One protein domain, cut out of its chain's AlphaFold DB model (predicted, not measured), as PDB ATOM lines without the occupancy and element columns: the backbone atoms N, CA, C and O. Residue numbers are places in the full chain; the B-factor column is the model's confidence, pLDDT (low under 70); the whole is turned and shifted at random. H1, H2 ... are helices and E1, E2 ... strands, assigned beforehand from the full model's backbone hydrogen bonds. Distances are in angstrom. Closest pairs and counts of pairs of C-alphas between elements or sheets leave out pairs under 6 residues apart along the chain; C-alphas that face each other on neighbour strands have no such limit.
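Overview. This is residues 73 to 124 of the 143 residues of the protein "Gastrolith protein 10" of Penaeus vannamei (UniProt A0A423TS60). Look for a single helix, H1, packed over one face of a small two-stranded hairpin, E1 and E2, with a long stretch of loop before the helix. In that stretch, residues 77 to 78 pair with E1, parallel to it, and the loop then travels on to the start of H1. You will find 52 printed residues with one named helix and two named strands, in the order H1, E1, E2; the sheet's order is E1 - E2, antiparallel. The class is mixed, helices and strands, although under half of the residues are in named elements. The whole is compact, with a radius of gyration of the C-alphas of 10.0 A and spans of 29 by 24 by 15 A.

Arrangement. Start at residues 73 to 91, a stretch with no named element; its residues 77 to 78 form a short parallel pairing with residues 110 to 111 of E1, which is residues 109 to 112. Next comes H1, residues 92 to 104, where every O i to N i+4 pair is within hydrogen-bond range. Its closest C-alpha pair with E1 is that of Ala 102 and Phe 109, 5.9 A apart. E2, residues 118 to 121, forms a hairpin with E1; their directions differ by 143 degrees. Check N 109 and O 121 at 2.8 A, and N 119 and O 111 at 2.9 A, both within hydrogen-bond range. The C-alphas of Val 110 and Phe 120 face each other at 4.8 A. Between H1 and E2 the closest C-alphas are those of Met 95 and Ile 118, 7.1 A apart.

Along the chain. The printed part begins with C-alpha 73 at (-19.961, -33.705, 8.251). Find C-alpha 92 at (-25.626, -29.990, 16.565); from there H1 runs 18.8 A to C-alpha 104 at (-23.971, -48.119, 11.889). E1 goes from Phe 109 to Leu 112, 9.7 A from first to last C-alpha. E2 goes from Ile 118 to Arg 121, 9.8 A, and ends at C-alpha 121 at (-32.606, -41.119, 3.150).

Size, cuts and confidence. The two C-alphas farthest apart are those of Phe 86 and Leu 104, 29.7 A. From Trp 73 to Phe 124, the first and last printed C-alphas, the distance is 19.0 A. The printed part has no cut. The links from H1 to E1, of 4 residues, and from E1 to E2, of 5 residues, are both tight. The mean pLDDT of the printed part is 81.9, and no printed residue is under 70.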
ATOM      1  N   TRP A  73     -19.264 -32.769   7.366       74.88
ATOM      2  CA  TRP A  73     -19.961 -33.705   8.251       74.88
ATOM      3  C   TRP A  73     -19.666 -35.184   7.934       74.88
ATOM      4  O   TRP A  73     -20.243 -36.070   8.560       74.88
ATOM      5  N   GLY A  74     -18.751 -35.462   7.000       80.06
ATOM      6  CA  GLY A  74     -18.395 -36.807   6.549       80.06
ATOM      7  C   GLY A  74     -19.127 -37.248   5.277       80.06
ATOM      8  O   GLY A  74     -19.981 -36.546   4.743       80.06
ATOM      9  N   ASN A  75     -18.777 -38.441   4.787       82.19
ATOM     10  CA  ASN A  75     -19.203 -38.945   3.472       82.19
ATOM     11  C   ASN A  75     -20.670 -39.402   3.414       82.19
ATOM     12  O   ASN A  75     -21.183 -39.659   2.329       82.19
ATOM     13  N   GLN A  76     -21.329 -39.536   4.565       83.88
ATOM     14  CA  GLN A  76     -22.716 -39.997   4.665       83.88
ATOM     15  C   GLN A  76     -23.725 -38.846   4.749       83.88
ATOM     16  O   GLN A  76     -24.926 -39.098   4.774       83.88
ATOM     17  N   VAL A  77     -23.257 -37.594   4.793       86.62
ATOM     18  CA  VAL A  77     -24.112 -36.405   4.864       86.62
ATOM     19  C   VAL A  77     -24.108 -35.689   3.520       86.62
ATOM     20  O   VAL A  77     -23.052 -35.325   3.004       86.62
ATOM     21  N   TYR A  78     -25.290 -35.460   2.960       86.19
ATOM     22  CA  TYR A  78     -25.471 -34.792   1.674       86.19
ATOM     23  C   TYR A  78     -26.716 -33.899   1.697       86.19
ATOM     24  O   TYR A  78     -27.490 -33.924   2.647       86.19
ATOM     25  N   GLY A  79     -26.895 -33.071   0.670       86.56
ATOM     26  CA  GLY A  79     -28.055 -32.186   0.544       86.56
ATOM     27  C   GLY A  79     -27.683 -30.711   0.363       86.56
ATOM     28  O   GLY A  79     -26.509 -30.345   0.450       86.56
ATOM     29  N   PRO A  80     -28.671 -29.850   0.080       84.38
ATOM     30  CA  PRO A  80     -28.463 -28.435  -0.230       84.38
ATOM     31  C   PRO A  80     -28.054 -27.588   0.988       84.38
ATOM     32  O   PRO A  80     -27.504 -26.493   0.824       84.38
ATOM     33  N   GLY A  81     -28.295 -28.087   2.204       79.62
ATOM     34  CA  GLY A  81     -27.758 -27.518   3.437       79.62
ATOM     35  C   GLY A  81     -26.343 -28.004   3.768       79.62
ATOM     36  O   GLY A  81     -25.615 -27.343   4.512       79.62
ATOM     37  N   ALA A  82     -25.903 -29.130   3.194       78.06
ATOM     38  CA  ALA A  82     -24.561 -29.659   3.412       78.06
ATOM     39  C   ALA A  82     -23.517 -28.758   2.743       78.06
ATOM     40  O   ALA A  82     -23.579 -28.473   1.551       78.06
ATOM     41  N   ASN A  83     -22.534 -28.305   3.525       74.50
ATOM     42  CA  ASN A  83     -21.464 -27.400   3.090       74.50
ATOM     43  C   ASN A  83     -21.922 -26.012   2.594       74.50
ATOM     44  O   ASN A  83     -21.135 -25.283   1.988       74.50
ATOM     45  N   ASN A  84     -23.160 -25.608   2.884       77.75
ATOM     46  CA  ASN A  84     -23.686 -24.307   2.497       77.75
ATOM     47  C   ASN A  84     -23.598 -23.305   3.660       77.75
ATOM     48  O   ASN A  84     -24.242 -23.467   4.693       77.75
ATOM     49  N   ARG A  85     -22.825 -22.227   3.480       72.31
ATOM     50  CA  ARG A  85     -22.663 -21.152   4.483       72.31
ATOM     51  C   ARG A  85     -23.947 -20.347   4.725       72.31
ATOM     52  O   ARG A  85     -24.060 -19.667   5.741       72.31
ATOM     53  N   PHE A  86     -24.873 -20.362   3.769       77.75
ATOM     54  CA  PHE A  86     -26.134 -19.620   3.841       77.75
ATOM     55  C   PHE A  86     -27.311 -20.482   4.298       77.75
ATOM     56  O   PHE A  86     -28.405 -19.952   4.472       77.75
ATOM     57  N   ALA A  87     -27.096 -21.785   4.491       77.81
ATOM     58  CA  ALA A  87     -28.091 -22.647   5.105       77.81
ATOM     59  C   ALA A  87     -28.170 -22.376   6.608       77.81
ATOM     60  O   ALA A  87     -27.183 -21.986   7.249       77.81
ATOM     61  N   PHE A  88     -29.352 -22.591   7.173       81.81
ATOM     62  CA  PHE A  88     -29.522 -22.532   8.612       81.81
ATOM     63  C   PHE A  88     -28.667 -23.616   9.279       81.81
ATOM     64  O   PHE A  88     -28.543 -24.730   8.763       81.81
ATOM     65  N   PRO A  89     -28.035 -23.300  10.421       77.19
ATOM     66  CA  PRO A  89     -27.227 -24.275  11.127       77.19
ATOM     67  C   PRO A  89     -28.115 -25.434  11.607       77.19
ATOM     68  O   PRO A  89     -29.084 -25.181  12.329       77.19
ATOM     69  N   PRO A  90     -27.781 -26.696  11.276       80.75
ATOM     70  CA  PRO A  90     -28.496 -27.835  11.830       80.75
ATOM     71  C   PRO A  90     -28.329 -27.908  13.342       80.75
ATOM     72  O   PRO A  90     -27.317 -27.472  13.903       80.75
ATOM     73  N   ASN A  91     -29.286 -28.550  14.010       82.69
ATOM     74  CA  ASN A  91     -29.154 -28.840  15.433       82.69
ATOM     75  C   ASN A  91     -27.918 -29.742  15.672       82.69
ATOM     76  O   ASN A  91     -27.892 -30.889  15.212       82.69
ATOM     77  N   PRO A  92     -26.900 -29.281  16.425       80.75
ATOM     78  CA  PRO A  92     -25.626 -29.990  16.565       80.75
ATOM     79  C   PRO A  92     -25.725 -31.276  17.398       80.75
ATOM     80  O   PRO A  92     -24.824 -32.115  17.355       80.75
ATOM     81  N   ILE A  93     -26.781 -31.442  18.199       83.75
ATOM     82  CA  ILE A  93     -27.032 -32.683  18.943       83.75
ATOM     83  C   ILE A  93     -27.612 -33.726  17.990       83.75
ATOM     84  O   ILE A  93     -27.080 -34.833  17.908       83.75
ATOM     85  N   LEU A  94     -28.644 -33.346  17.235       82.56
ATOM     86  CA  LEU A  94     -29.283 -34.224  16.257       82.56
ATOM     87  C   LEU A  94     -28.300 -34.642  15.165       82.56
ATOM     88  O   LEU A  94     -28.204 -35.826  14.877       82.56
ATOM     89  N   MET A  95     -27.491 -33.714  14.644       85.56
ATOM     90  CA  MET A  95     -26.498 -34.019  13.610       85.56
ATOM     91  C   MET A  95     -25.453 -35.037  14.086       85.56
ATOM     92  O   MET A  95     -25.170 -36.008  13.390       85.56
ATOM     93  N   ARG A  96     -24.906 -34.877  15.300       85.12
ATOM     94  CA  ARG A  96     -23.942 -35.847  15.854       85.12
ATOM     95  C   ARG A  96     -24.547 -37.242  15.995       85.12
ATOM     96  O   ARG A  96     -23.887 -38.218  15.655       85.12
ATOM     97  N   ARG A  97     -25.791 -37.331  16.474       82.94
ATOM     98  CA  ARG A  97     -26.503 -38.612  16.594       82.94
ATOM     99  C   ARG A  97     -26.823 -39.198  15.222       82.94
ATOM    100  O   ARG A  97     -26.625 -40.388  15.019       82.94
ATOM    101  N   ALA A  98     -27.239 -38.369  14.269       83.62
ATOM    102  CA  ALA A  98     -27.532 -38.803  12.910       83.62
ATOM    103  C   ALA A  98     -26.302 -39.402  12.226       83.62
ATOM    104  O   ALA A  98     -26.389 -40.478  11.648       83.62
ATOM    105  N   ILE A  99     -25.135 -38.772  12.386       85.94
ATOM    106  CA  ILE A  99     -23.863 -39.311  11.896       85.94
ATOM    107  C   ILE A  99     -23.527 -40.639  12.584       85.94
ATOM    108  O   ILE A  99     -23.083 -41.571  11.926       85.94
ATOM    109  N   GLN A 100     -23.731 -40.768  13.899       85.56
ATOM    110  CA  GLN A 100     -23.503 -42.044  14.593       85.56
ATOM    111  C   GLN A 100     -24.398 -43.157  14.046       85.56
ATOM    112  O   GLN A 100     -23.912 -44.259  13.819       85.56
ATOM    113  N   ILE A 101     -25.673 -42.859  13.800       83.25
ATOM    114  CA  ILE A 101     -26.639 -43.810  13.245       83.25
ATOM    115  C   ILE A 101     -26.264 -44.186  11.808       83.25
ATOM    116  O   ILE A 101     -26.214 -45.367  11.489       83.25
ATOM    117  N   ALA A 102     -25.929 -43.209  10.963       84.19
ATOM    118  CA  ALA A 102     -25.484 -43.476   9.599       84.19
ATOM    119  C   ALA A 102     -24.201 -44.326   9.576       84.19
ATOM    120  O   ALA A 102     -24.068 -45.221   8.753       84.19
ATOM    121  N   ASN A 103     -23.281 -44.150  10.529       84.50
ATOM    122  CA  ASN A 103     -22.084 -44.997  10.601       84.50
ATOM    123  C   ASN A 103     -22.391 -46.460  10.972       84.50
ATOM    124  O   ASN A 103     -21.552 -47.326  10.727       84.50
ATOM    125  N   LEU A 104     -23.551 -46.749  11.577       83.62
ATOM    126  CA  LEU A 104     -23.971 -48.119  11.889       83.62
ATOM    127  C   LEU A 104     -24.544 -48.844  10.665       83.62
ATOM    128  O   LEU A 104     -24.417 -50.064  10.588       83.62
ATOM    129  N   ASP A 105     -25.146 -48.114   9.722       79.25
ATOM    130  CA  ASP A 105     -25.742 -48.676   8.509       79.25
ATOM    131  C   ASP A 105     -25.188 -47.993   7.244       79.25
ATOM    132  O   ASP A 105     -25.515 -46.837   6.965       79.25
ATOM    133  N   PRO A 106     -24.381 -48.693   6.424       78.94
ATOM    134  CA  PRO A 106     -23.780 -48.106   5.228       78.94
ATOM    135  C   PRO A 106     -24.793 -47.721   4.137       78.94
ATOM    136  O   PRO A 106     -24.417 -47.007   3.207       78.94
ATOM    137  N   ASN A 107     -26.047 -48.179   4.218       81.81
ATOM    138  CA  ASN A 107     -27.104 -47.815   3.272       81.81
ATOM    139  C   ASN A 107     -27.907 -46.583   3.709       81.81
ATOM    140  O   ASN A 107     -28.735 -46.095   2.935       81.81
ATOM    141  N   LEU A 108     -27.656 -46.069   4.915       83.81
ATOM    142  CA  LEU A 108     -28.352 -44.921   5.469       83.81
ATOM    143  C   LEU A 108     -27.521 -43.650   5.300       83.81
ATOM    144  O   LEU A 108     -26.371 -43.560   5.736       83.81
ATOM    145  N   PHE A 109     -28.135 -42.635   4.706       85.62
ATOM    146  CA  PHE A 109     -27.524 -41.337   4.483       85.62
ATOM    147  C   PHE A 109     -28.333 -40.250   5.182       85.62
ATOM    148  O   PHE A 109     -29.546 -40.348   5.359       85.62
ATOM    149  N   VAL A 110     -27.640 -39.196   5.598       87.56
ATOM    150  CA  VAL A 110     -28.235 -38.040   6.259       87.56
ATOM    151  C   VAL A 110     -28.430 -36.947   5.219       87.56
ATOM    152  O   VAL A 110     -27.458 -36.430   4.665       87.56
ATOM    153  N   TYR A 111     -29.681 -36.586   4.963       87.31
ATOM    154  CA  TYR A 111     -30.047 -35.467   4.112       87.31
ATOM    155  C   TYR A 111     -30.192 -34.200   4.959       87.31
ATOM    156  O   TYR A 111     -30.981 -34.159   5.903       87.31
ATOM    157  N   LEU A 112     -29.396 -33.181   4.639       87.62
ATOM    158  CA  LEU A 112     -29.421 -31.876   5.290       87.62
ATOM    159  C   LEU A 112     -30.032 -30.842   4.344       87.62
ATOM    160  O   LEU A 112     -29.438 -30.518   3.308       87.62
ATOM    161  N   ASP A 113     -31.182 -30.297   4.727       85.56
ATOM    162  CA  ASP A 113     -31.870 -29.276   3.942       85.56
ATOM    163  C   ASP A 113     -31.410 -27.845   4.302       85.56
ATOM    164  O   ASP A 113     -30.670 -27.617   5.266       85.56
ATOM    165  N   ILE A 114     -31.792 -26.860   3.484       83.94
ATOM    166  CA  ILE A 114     -31.382 -25.449   3.609       83.94
ATOM    167  C   ILE A 114     -31.880 -24.824   4.920       83.94
ATOM    168  O   ILE A 114     -31.243 -23.913   5.454       83.94
ATOM    169  N   ASP A 115     -33.000 -25.310   5.447       80.12
ATOM    170  CA  ASP A 115     -33.588 -24.889   6.719       80.12
ATOM    171  C   ASP A 115     -32.879 -25.483   7.954       80.12
ATOM    172  O   ASP A 115     -33.209 -25.128   9.088       80.12
ATOM    173  N   GLY A 116     -31.861 -26.328   7.754       75.38
ATOM    174  CA  GLY A 116     -31.131 -26.999   8.827       75.38
ATOM    175  C   GLY A 116     -31.854 -28.229   9.380       75.38
ATOM    176  O   GLY A 116     -31.419 -28.782  10.398       75.38
ATOM    177  N   SER A 117     -32.944 -28.665   8.740       81.88
ATOM    178  CA  SER A 117     -33.616 -29.922   9.055       81.88
ATOM    179  C   SER A 117     -32.767 -31.119   8.623       81.88
ATOM    180  O   SER A 117     -31.978 -31.061   7.676       81.88
ATOM    181  N   ILE A 118     -32.882 -32.203   9.391       83.69
ATOM    182  CA  ILE A 118     -32.084 -33.414   9.221       83.69
ATOM    183  C   ILE A 118     -33.043 -34.571   8.978       83.69
ATOM    184  O   ILE A 118     -33.874 -34.875   9.834       83.69
ATOM    185  N   GLU A 119     -32.876 -35.240   7.847       84.06
ATOM    186  CA  GLU A 119     -33.665 -36.400   7.450       84.06
ATOM    187  C   GLU A 119     -32.754 -37.589   7.143       84.06
ATOM    188  O   GLU A 119     -31.586 -37.420   6.792       84.06
ATOM    189  N   PHE A 120     -33.287 -38.802   7.252       84.25
ATOM    190  CA  PHE A 120     -32.593 -40.003   6.803       84.25
ATOM    191  C   PHE A 120     -33.161 -40.456   5.467       84.25
ATOM    192  O   PHE A 120     -34.375 -40.579   5.312       84.25
ATOM    193  N   ARG A 121     -32.273 -40.706   4.512       83.75
ATOM    194  CA  ARG A 121     -32.606 -41.119   3.150       83.75
ATOM    195  C   ARG A 121     -31.651 -42.215   2.692       83.75
ATOM    196  O   ARG A 121     -30.560 -42.366   3.242       83.75
ATOM    197  N   ASP A 122     -32.058 -42.990   1.698       79.69
ATOM    198  CA  ASP A 122     -31.161 -43.921   1.024       79.69
ATOM    199  C   ASP A 122     -30.215 -43.175   0.057       79.69
ATOM    200  O   ASP A 122     -30.334 -41.972  -0.196       79.69
ATOM    201  N   ARG A 123     -29.279 -43.911  -0.549       72.62
ATOM    202  CA  ARG A 123     -28.349 -43.380  -1.566       72.62
ATOM    203  C   ARG A 123     -29.019 -42.814  -2.831       72.62
ATOM    204  O   ARG A 123     -28.350 -42.145  -3.616       72.62
ATOM    205  N   PHE A 124     -30.283 -43.142  -3.078       75.19
ATOM    206  CA  PHE A 124     -31.098 -42.692  -4.205       75.19
ATOM    207  C   PHE A 124     -32.039 -41.533  -3.821       75.19
ATOM    208  O   PHE A 124     -32.726 -41.001  -4.689       75.19
TER     209      PHE A 124